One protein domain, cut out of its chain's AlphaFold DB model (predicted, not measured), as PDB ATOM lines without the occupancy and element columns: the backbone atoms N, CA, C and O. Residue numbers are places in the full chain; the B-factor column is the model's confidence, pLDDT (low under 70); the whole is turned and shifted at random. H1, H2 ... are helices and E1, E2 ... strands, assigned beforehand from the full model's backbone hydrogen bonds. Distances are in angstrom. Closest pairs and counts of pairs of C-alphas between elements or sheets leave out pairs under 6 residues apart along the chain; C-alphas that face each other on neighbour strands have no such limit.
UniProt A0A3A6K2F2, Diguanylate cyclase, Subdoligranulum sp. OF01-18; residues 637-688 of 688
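Overview. This is residues 637 to 688 of the 688 residues of the protein "Diguanylate cyclase" of Subdoligranulum sp. OF01-18 (UniProt A0A3A6K2F2). A long, twisted two-stranded hairpin, E1 and E2, makes the long axis, and the short helix H1 lies across one end of it, opposite the hairpin's turn. After E2 the chain loops round near that same end and residues 683 to 688 fold back as a tail. The 52 printed residues have one named helix and two named strands, in the order H1, E1, E2; the sheet E1 - E2 is antiparallel and the class is mixed, helices and strands. The whole is a rod of 45 by 22 by 18 A, only just loose and close to extended, with a radius of gyration of the C-alphas of 14.7 A.

Arrangement. E1, residues 653 to 661, and E2, residues 667 to 678, form an antiparallel hairpin, with 156 degrees between their directions. The C-alphas of Phe 653 and Leu 676 face each other at 4.8 A, as do those of Phe 661 and Leu 667 at 4.4 A. N 654 and O 675 are within hydrogen-bond range at 2.8 A, and so are N 671 and O 658 at 2.8 A. The closest C-alphas of E2 and H1, residues 637 to 647, are those of Ala 678 and Leu 641, 7.5 A apart. The closest C-alphas of E1 and H1 are those of Phe 653 and Ser 645, 7.0 A apart. In H1 every O i to N i+4 pair is within hydrogen-bond range. Residues 677 to 678 of E2 pair briefly with residues 681 to 682, antiparallel.

Along the chain. E2 measures 32.7 A from first to last C-alpha and ends at C-alpha 678 (-38.907, -34.949, -23.086). E1 measures 25.8 A and H1 15.2 A. H1 begins at C-alpha 637 (-30.312, -29.623, -22.855).

Size, cuts and confidence. The two C-alphas farthest apart, those of Glu 640 and Asp 664, are 45.1 A apart. The printed part has no cut, and the links H1 to E1 and E1 to E2 are tight. Residue 688 is the chain's last. The mean pLDDT of the printed part is 73.7; residues 637 to 638 and 677 to 688 are under 70.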
ATOM      1  N   GLU A 637     -29.109 -28.920 -23.325       64.94
ATOM      2  CA  GLU A 637     -30.312 -29.623 -22.855       64.94
ATOM      3  C   GLU A 637     -30.588 -30.870 -23.696       64.94
ATOM      4  O   GLU A 637     -30.793 -31.951 -23.156       64.94
ATOM      5  N   LEU A 638     -30.533 -30.747 -25.027       67.75
ATOM      6  CA  LEU A 638     -30.725 -31.880 -25.928       67.75
ATOM      7  C   LEU A 638     -29.614 -32.929 -25.777       67.75
ATOM      8  O   LEU A 638     -29.900 -34.117 -25.846       67.75
ATOM      9  N   THR A 639     -28.362 -32.519 -25.560       74.88
ATOM     10  CA  THR A 639     -27.235 -33.449 -25.368       74.88
ATOM     11  C   THR A 639     -27.368 -34.236 -24.068       74.88
ATOM     12  O   THR A 639     -27.169 -35.449 -24.078       74.88
ATOM     13  N   GLU A 640     -27.729 -33.575 -22.968       71.56
ATOM     14  CA  GLU A 640     -27.972 -34.248 -21.689       71.56
ATOM     15  C   GLU A 640     -29.198 -35.155 -21.770       71.56
ATOM     16  O   GLU A 640     -29.122 -36.312 -21.375       71.56
ATOM     17  N   LEU A 641     -30.278 -34.708 -22.415       73.31
ATOM     18  CA  LEU A 641     -31.469 -35.530 -22.622       73.31
ATOM     19  C   LEU A 641     -31.192 -36.761 -23.498       73.31
ATOM     20  O   LEU A 641     -31.718 -37.843 -23.234       73.31
ATOM     21  N   LEU A 642     -30.351 -36.623 -24.529       77.69
ATOM     22  CA  LEU A 642     -29.888 -37.743 -25.351       77.69
ATOM     23  C   LEU A 642     -29.033 -38.717 -24.530       77.69
ATOM     24  O   LEU A 642     -29.254 -39.922 -24.624       77.69
ATOM     25  N   ARG A 643     -28.089 -38.218 -23.720       77.06
ATOM     26  CA  ARG A 643     -27.249 -39.053 -22.844       77.06
ATOM     27  C   ARG A 643     -28.082 -39.798 -21.815       77.06
ATOM     28  O   ARG A 643     -28.005 -41.018 -21.772       77.06
ATOM     29  N   GLU A 644     -28.933 -39.092 -21.080       76.62
ATOM     30  CA  GLU A 644     -29.831 -39.668 -20.080       76.62
ATOM     31  C   GLU A 644     -30.755 -40.721 -20.706       76.62
ATOM     32  O   GLU A 644     -30.954 -41.799 -20.145       76.62
ATOM     33  N   SER A 645     -31.287 -40.453 -21.904       80.25
ATOM     34  CA  SER A 645     -32.127 -41.417 -22.619       80.25
ATOM     35  C   SER A 645     -31.347 -42.670 -23.013       80.25
ATOM     36  O   SER A 645     -31.884 -43.763 -22.874       80.25
ATOM     37  N   ILE A 646     -30.102 -42.541 -23.489       82.31
ATOM     38  CA  ILE A 646     -29.239 -43.676 -23.859       82.31
ATOM     39  C   ILE A 646     -28.823 -44.477 -22.617       82.31
ATOM     40  O   ILE A 646     -28.930 -45.703 -22.619       82.31
ATOM     41  N   GLU A 647     -28.386 -43.800 -21.555       81.88
ATOM     42  CA  GLU A 647     -27.959 -44.415 -20.291       81.88
ATOM     43  C   GLU A 647     -29.101 -45.188 -19.621       81.88
ATOM     44  O   GLU A 647     -28.886 -46.273 -19.085       81.88
ATOM     45  N   ASN A 648     -30.337 -44.699 -19.753       81.31
ATOM     46  CA  ASN A 648     -31.543 -45.372 -19.276       81.31
ATOM     47  C   ASN A 648     -32.161 -46.328 -20.316       81.31
ATOM     48  O   ASN A 648     -33.380 -46.488 -20.370       81.31
ATOM     49  N   GLY A 649     -31.342 -46.971 -21.154       81.94
ATOM     50  CA  GLY A 649     -31.789 -48.038 -22.057       81.94
ATOM     51  C   GLY A 649     -32.632 -47.563 -23.243       81.94
ATOM     52  O   GLY A 649     -33.513 -48.284 -23.701       81.94
ATOM     53  N   CYS A 650     -32.369 -46.355 -23.739       82.75
ATOM     54  CA  CYS A 650     -33.098 -45.693 -24.826       82.75
ATOM     55  C   CYS A 650     -34.571 -45.356 -24.519       82.75
ATOM     56  O   CYS A 650     -35.333 -45.105 -25.450       82.75
ATOM     57  N   ASN A 651     -34.980 -45.275 -23.247       77.81
ATOM     58  CA  ASN A 651     -36.378 -45.035 -22.850       77.81
ATOM     59  C   ASN A 651     -36.996 -43.723 -23.380       77.81
ATOM     60  O   ASN A 651     -38.215 -43.631 -23.508       77.81
ATOM     61  N   GLY A 652     -36.184 -42.705 -23.685       73.31
ATOM     62  CA  GLY A 652     -36.650 -41.445 -24.283       73.31
ATOM     63  C   GLY A 652     -36.841 -41.491 -25.805       73.31
ATOM     64  O   GLY A 652     -37.355 -40.527 -26.380       73.31
ATOM     65  N   PHE A 653     -36.439 -42.587 -26.459       83.19
ATOM     66  CA  PHE A 653     -36.567 -42.788 -27.899       83.19
ATOM     67  C   PHE A 653     -37.789 -43.644 -28.236       83.19
ATOM     68  O   PHE A 653     -38.115 -44.620 -27.566       83.19
ATOM     69  N   SER A 654     -38.440 -43.302 -29.339       84.56
ATOM     70  CA  SER A 654     -39.554 -44.048 -29.921       84.56
ATOM     71  C   SER A 654     -39.249 -44.368 -31.378       84.56
ATOM     72  O   SER A 654     -38.610 -43.574 -32.069       84.56
ATOM     73  N   LEU A 655     -39.689 -45.536 -31.845       86.00
ATOM     74  CA  LEU A 655     -39.509 -45.962 -33.226       86.00
ATOM     75  C   LEU A 655     -40.875 -46.109 -33.891       86.00
ATOM     76  O   LEU A 655     -41.724 -46.875 -33.437       86.00
ATOM     77  N   HIS A 656     -41.072 -45.372 -34.973       85.75
ATOM     78  CA  HIS A 656     -42.253 -45.435 -35.821       85.75
ATOM     79  C   HIS A 656     -41.865 -46.017 -37.177       85.75
ATOM     80  O   HIS A 656     -40.766 -45.775 -37.664       85.75
ATOM     81  N   TYR A 657     -42.768 -46.763 -37.804       89.00
ATOM     82  CA  TYR A 657     -42.549 -47.309 -39.141       89.00
ATOM     83  C   TYR A 657     -43.551 -46.696 -40.108       89.00
ATOM     84  O   TYR A 657     -44.760 -46.868 -39.943       89.00
ATOM     85  N   GLN A 658     -43.050 -45.976 -41.108       89.44
ATOM     86  CA  GLN A 658     -43.871 -45.427 -42.175       89.44
ATOM     87  C   GLN A 658     -43.891 -46.408 -43.356       89.44
ATOM     88  O   GLN A 658     -42.834 -46.692 -43.920       89.44
ATOM     89  N   PRO A 659     -45.056 -46.958 -43.740       90.44
ATOM     90  CA  PRO A 659     -45.136 -47.918 -44.834       90.44
ATOM     91  C   PRO A 659     -44.823 -47.255 -46.181       90.44
ATOM     92  O   PRO A 659     -45.335 -46.179 -46.490       90.44
ATOM     93  N   VAL A 660     -44.016 -47.933 -46.996       90.25
ATOM     94  CA  VAL A 660     -43.660 -47.528 -48.358       90.25
ATOM     95  C   VAL A 660     -44.365 -48.462 -49.332       90.25
ATOM     96  O   VAL A 660     -44.144 -49.676 -49.322       90.25
ATOM     97  N   PHE A 661     -45.216 -47.885 -50.174       91.88
ATOM     98  CA  PHE A 661     -45.977 -48.615 -51.180       91.88
ATOM     99  C   PHE A 661     -45.359 -48.415 -52.564       91.88
ATOM    100  O   PHE A 661     -44.894 -47.321 -52.889       91.88
ATOM    101  N   SER A 662     -45.360 -49.458 -53.388       88.81
ATOM    102  CA  SER A 662     -45.056 -49.337 -54.811       88.81
ATOM    103  C   SER A 662     -46.148 -48.553 -55.555       88.81
ATOM    104  O   SER A 662     -47.254 -48.377 -55.035       88.81
ATOM    105  N   PRO A 663     -45.883 -48.086 -56.791       86.12
ATOM    106  CA  PRO A 663     -46.866 -47.342 -57.587       86.12
ATOM    107  C   PRO A 663     -48.172 -48.104 -57.878       86.12
ATOM    108  O   PRO A 663     -49.201 -47.481 -58.116       86.12
ATOM    109  N   ASP A 664     -48.139 -49.436 -57.850       88.50
ATOM    110  CA  ASP A 664     -49.286 -50.347 -57.972       88.50
ATOM    111  C   ASP A 664     -49.994 -50.629 -56.627       88.50
ATOM    112  O   ASP A 664     -50.959 -51.389 -56.583       88.50
ATOM    113  N   GLY A 665     -49.576 -49.974 -55.538       86.12
ATOM    114  CA  GLY A 665     -50.265 -49.977 -54.244       86.12
ATOM    115  C   GLY A 665     -49.912 -51.145 -53.321       86.12
ATOM    116  O   GLY A 665     -50.549 -51.310 -52.279       86.12
ATOM    117  N   HIS A 666     -48.902 -51.951 -53.657       89.06
ATOM    118  CA  HIS A 666     -48.426 -53.030 -52.794       89.06
ATOM    119  C   HIS A 666     -47.428 -52.508 -51.751       89.06
ATOM    120  O   HIS A 666     -46.591 -51.661 -52.040       89.06
ATOM    121  N   LEU A 667     -47.517 -53.000 -50.510       90.44
ATOM    122  CA  LEU A 667     -46.561 -52.648 -49.457       90.44
ATOM    123  C   LEU A 667     -45.202 -53.280 -49.783       90.44
ATOM    124  O   LEU A 667     -45.069 -54.502 -49.755       90.44
ATOM    125  N   CYS A 668     -44.198 -52.457 -50.075       89.81
ATOM    126  CA  CYS A 668     -42.867 -52.918 -50.480       89.81
ATOM    127  C   CYS A 668     -41.821 -52.800 -49.374       89.81
ATOM    128  O   CYS A 668     -40.766 -53.425 -49.456       89.81
ATOM    129  N   GLY A 669     -42.104 -52.020 -48.336       90.06
ATOM    130  CA  GLY A 669     -41.223 -51.871 -47.189       90.06
ATOM    131  C   GLY A 669     -41.784 -50.892 -46.172       90.06
ATOM    132  O   GLY A 669     -42.921 -50.435 -46.289       90.06
ATOM    133  N   ALA A 670     -40.976 -50.558 -45.174       90.44
ATOM    134  CA  ALA A 670     -41.268 -49.476 -44.250       90.44
ATOM    135  C   ALA A 670     -39.983 -48.718 -43.911       90.44
ATOM    136  O   ALA A 670     -38.930 -49.331 -43.728       90.44
ATOM    137  N   GLU A 671     -40.080 -47.397 -43.819       91.31
ATOM    138  CA  GLU A 671     -39.012 -46.536 -43.323       91.31
ATOM    139  C   GLU A 671     -39.129 -46.410 -41.803       91.31
ATOM    140  O   GLU A 671     -40.212 -46.161 -41.270       91.31
ATOM    141  N   ALA A 672     -38.019 -46.621 -41.098       89.00
ATOM    142  CA  ALA A 672     -37.969 -46.484 -39.650       89.00
ATOM    143  C   ALA A 672     -37.645 -45.028 -39.278       89.00
ATOM    144  O   ALA A 672     -36.585 -44.512 -39.621       89.00
ATOM    145  N   LEU A 673     -38.553 -44.383 -38.548       83.19
ATOM    146  CA  LEU A 673     -38.449 -43.008 -38.073       83.19
ATOM    147  C   LEU A 673     -38.267 -43.010 -36.557       83.19
ATOM    148  O   LEU A 673     -39.103 -43.536 -35.822       83.19
ATOM    149  N   MET A 674     -37.180 -42.410 -36.083       82.00
ATOM    150  CA  MET A 674     -36.879 -42.317 -34.657       82.00
ATOM    151  C   MET A 674     -37.315 -40.955 -34.104       82.00
ATOM    152  O   MET A 674     -36.925 -39.915 -34.632       82.00
ATOM    153  N   GLY A 675     -38.115 -40.958 -33.038       77.12
ATOM    154  CA  GLY A 675     -38.576 -39.766 -32.321       77.12
ATOM    155  C   GLY A 675     -38.006 -39.695 -30.905       77.12
ATOM    156  O   GLY A 675     -37.796 -40.728 -30.275       77.12
ATOM    157  N   LEU A 676     -37.785 -38.483 -30.390       77.38
ATOM    158  CA  LEU A 676     -37.268 -38.222 -29.041       77.38
ATOM    159  C   LEU A 676     -38.300 -37.415 -28.236       77.38
ATOM    160  O   LEU A 676     -38.808 -36.403 -28.727       77.38
ATOM    161  N   SER A 677     -38.613 -37.839 -27.009       64.31
ATOM    162  CA  SER A 677     -39.592 -37.162 -26.142       64.31
ATOM    163  C   SER A 677     -38.989 -36.727 -24.807       64.31
ATOM    164  O   SER A 677     -38.314 -37.514 -24.151       64.31
ATOM    165  N   ALA A 678     -39.295 -35.499 -24.382       56.28
ATOM    166  CA  ALA A 678     -38.907 -34.949 -23.086       56.28
ATOM    167  C   ALA A 678     -40.139 -34.913 -22.170       56.28
ATOM    168  O   ALA A 678     -41.102 -34.208 -22.470       56.28
ATOM    169  N   GLY A 679     -40.155 -35.693 -21.084       53.72
ATOM    170  CA  GLY A 679     -41.179 -35.570 -20.033       53.72
ATOM    171  C   GLY A 679     -42.645 -35.651 -20.498       53.72
ATOM    172  O   GLY A 679     -43.484 -34.910 -19.996       53.72
ATOM    173  N   GLY A 680     -42.972 -36.526 -21.459       44.09
ATOM    174  CA  GLY A 680     -44.357 -36.784 -21.885       44.09
ATOM    175  C   GLY A 680     -44.935 -35.838 -22.948       44.09
ATOM    176  O   GLY A 680     -46.088 -36.021 -23.336       44.09
ATOM    177  N   ALA A 681     -44.161 -34.881 -23.473       36.56
ATOM    178  CA  ALA A 681     -44.554 -34.077 -24.634       36.56
ATOM    179  C   ALA A 681     -43.626 -34.343 -25.843       36.56
ATOM    180  O   ALA A 681     -42.401 -34.370 -25.684       36.56
ATOM    181  N   PRO A 682     -44.171 -34.539 -27.061       42.97
ATOM    182  CA  PRO A 682     -43.356 -34.774 -28.249       42.97
ATOM    183  C   PRO A 682     -42.623 -33.496 -28.677       42.97
ATOM    184  O   PRO A 682     -43.237 -32.444 -28.879       42.97
ATOM    185  N   VAL A 683     -41.307 -33.597 -28.871       49.06
ATOM    186  CA  VAL A 683     -40.497 -32.548 -29.505       49.06
ATOM    187  C   VAL A 683     -40.779 -32.609 -31.010       49.06
ATOM    188  O   VAL A 683     -40.556 -33.640 -31.642       49.06
ATOM    189  N   ARG A 684     -41.341 -31.541 -31.597       39.47
ATOM    190  CA  ARG A 684     -41.688 -31.519 -33.033       39.47
ATOM    191  C   ARG A 684     -40.432 -31.714 -33.891       39.47
ATOM    192  O   ARG A 684     -39.476 -30.954 -33.762       39.47
ATOM    193  N   GLY A 685     -40.469 -32.731 -34.751       37.12
ATOM    194  CA  GLY A 685     -39.365 -33.132 -35.622       37.12
ATOM    195  C   GLY A 685     -39.053 -32.136 -36.739       37.12
ATOM    196  O   GLY A 685     -39.922 -31.402 -37.211       37.12
ATOM    197  N   PHE A 686     -37.787 -32.149 -37.157       33.94
ATOM    198  CA  PHE A 686     -37.276 -31.481 -38.350       33.94
ATOM    199  C   PHE A 686     -37.733 -32.241 -39.605       33.94
ATOM    200  O   PHE A 686     -37.469 -33.434 -39.726       33.94
ATOM    201  N   SER A 687     -38.389 -31.559 -40.546       27.53
ATOM    202  CA  SER A 687     -38.452 -32.004 -41.943       27.53
ATOM    203  C   SER A 687     -37.149 -31.591 -42.630       27.53
ATOM    204  O   SER A 687     -36.795 -30.410 -42.567       27.53
ATOM    205  N   GLY A 688     -36.437 -32.566 -43.204       30.05
ATOM    206  CA  GLY A 688     -35.200 -32.362 -43.969       30.05
ATOM    207  C   GLY A 688     -35.390 -31.624 -45.284       30.05
ATOM    208  O   GLY A 688     -36.545 -31.552 -45.767       30.05
TER     209      GLY A 688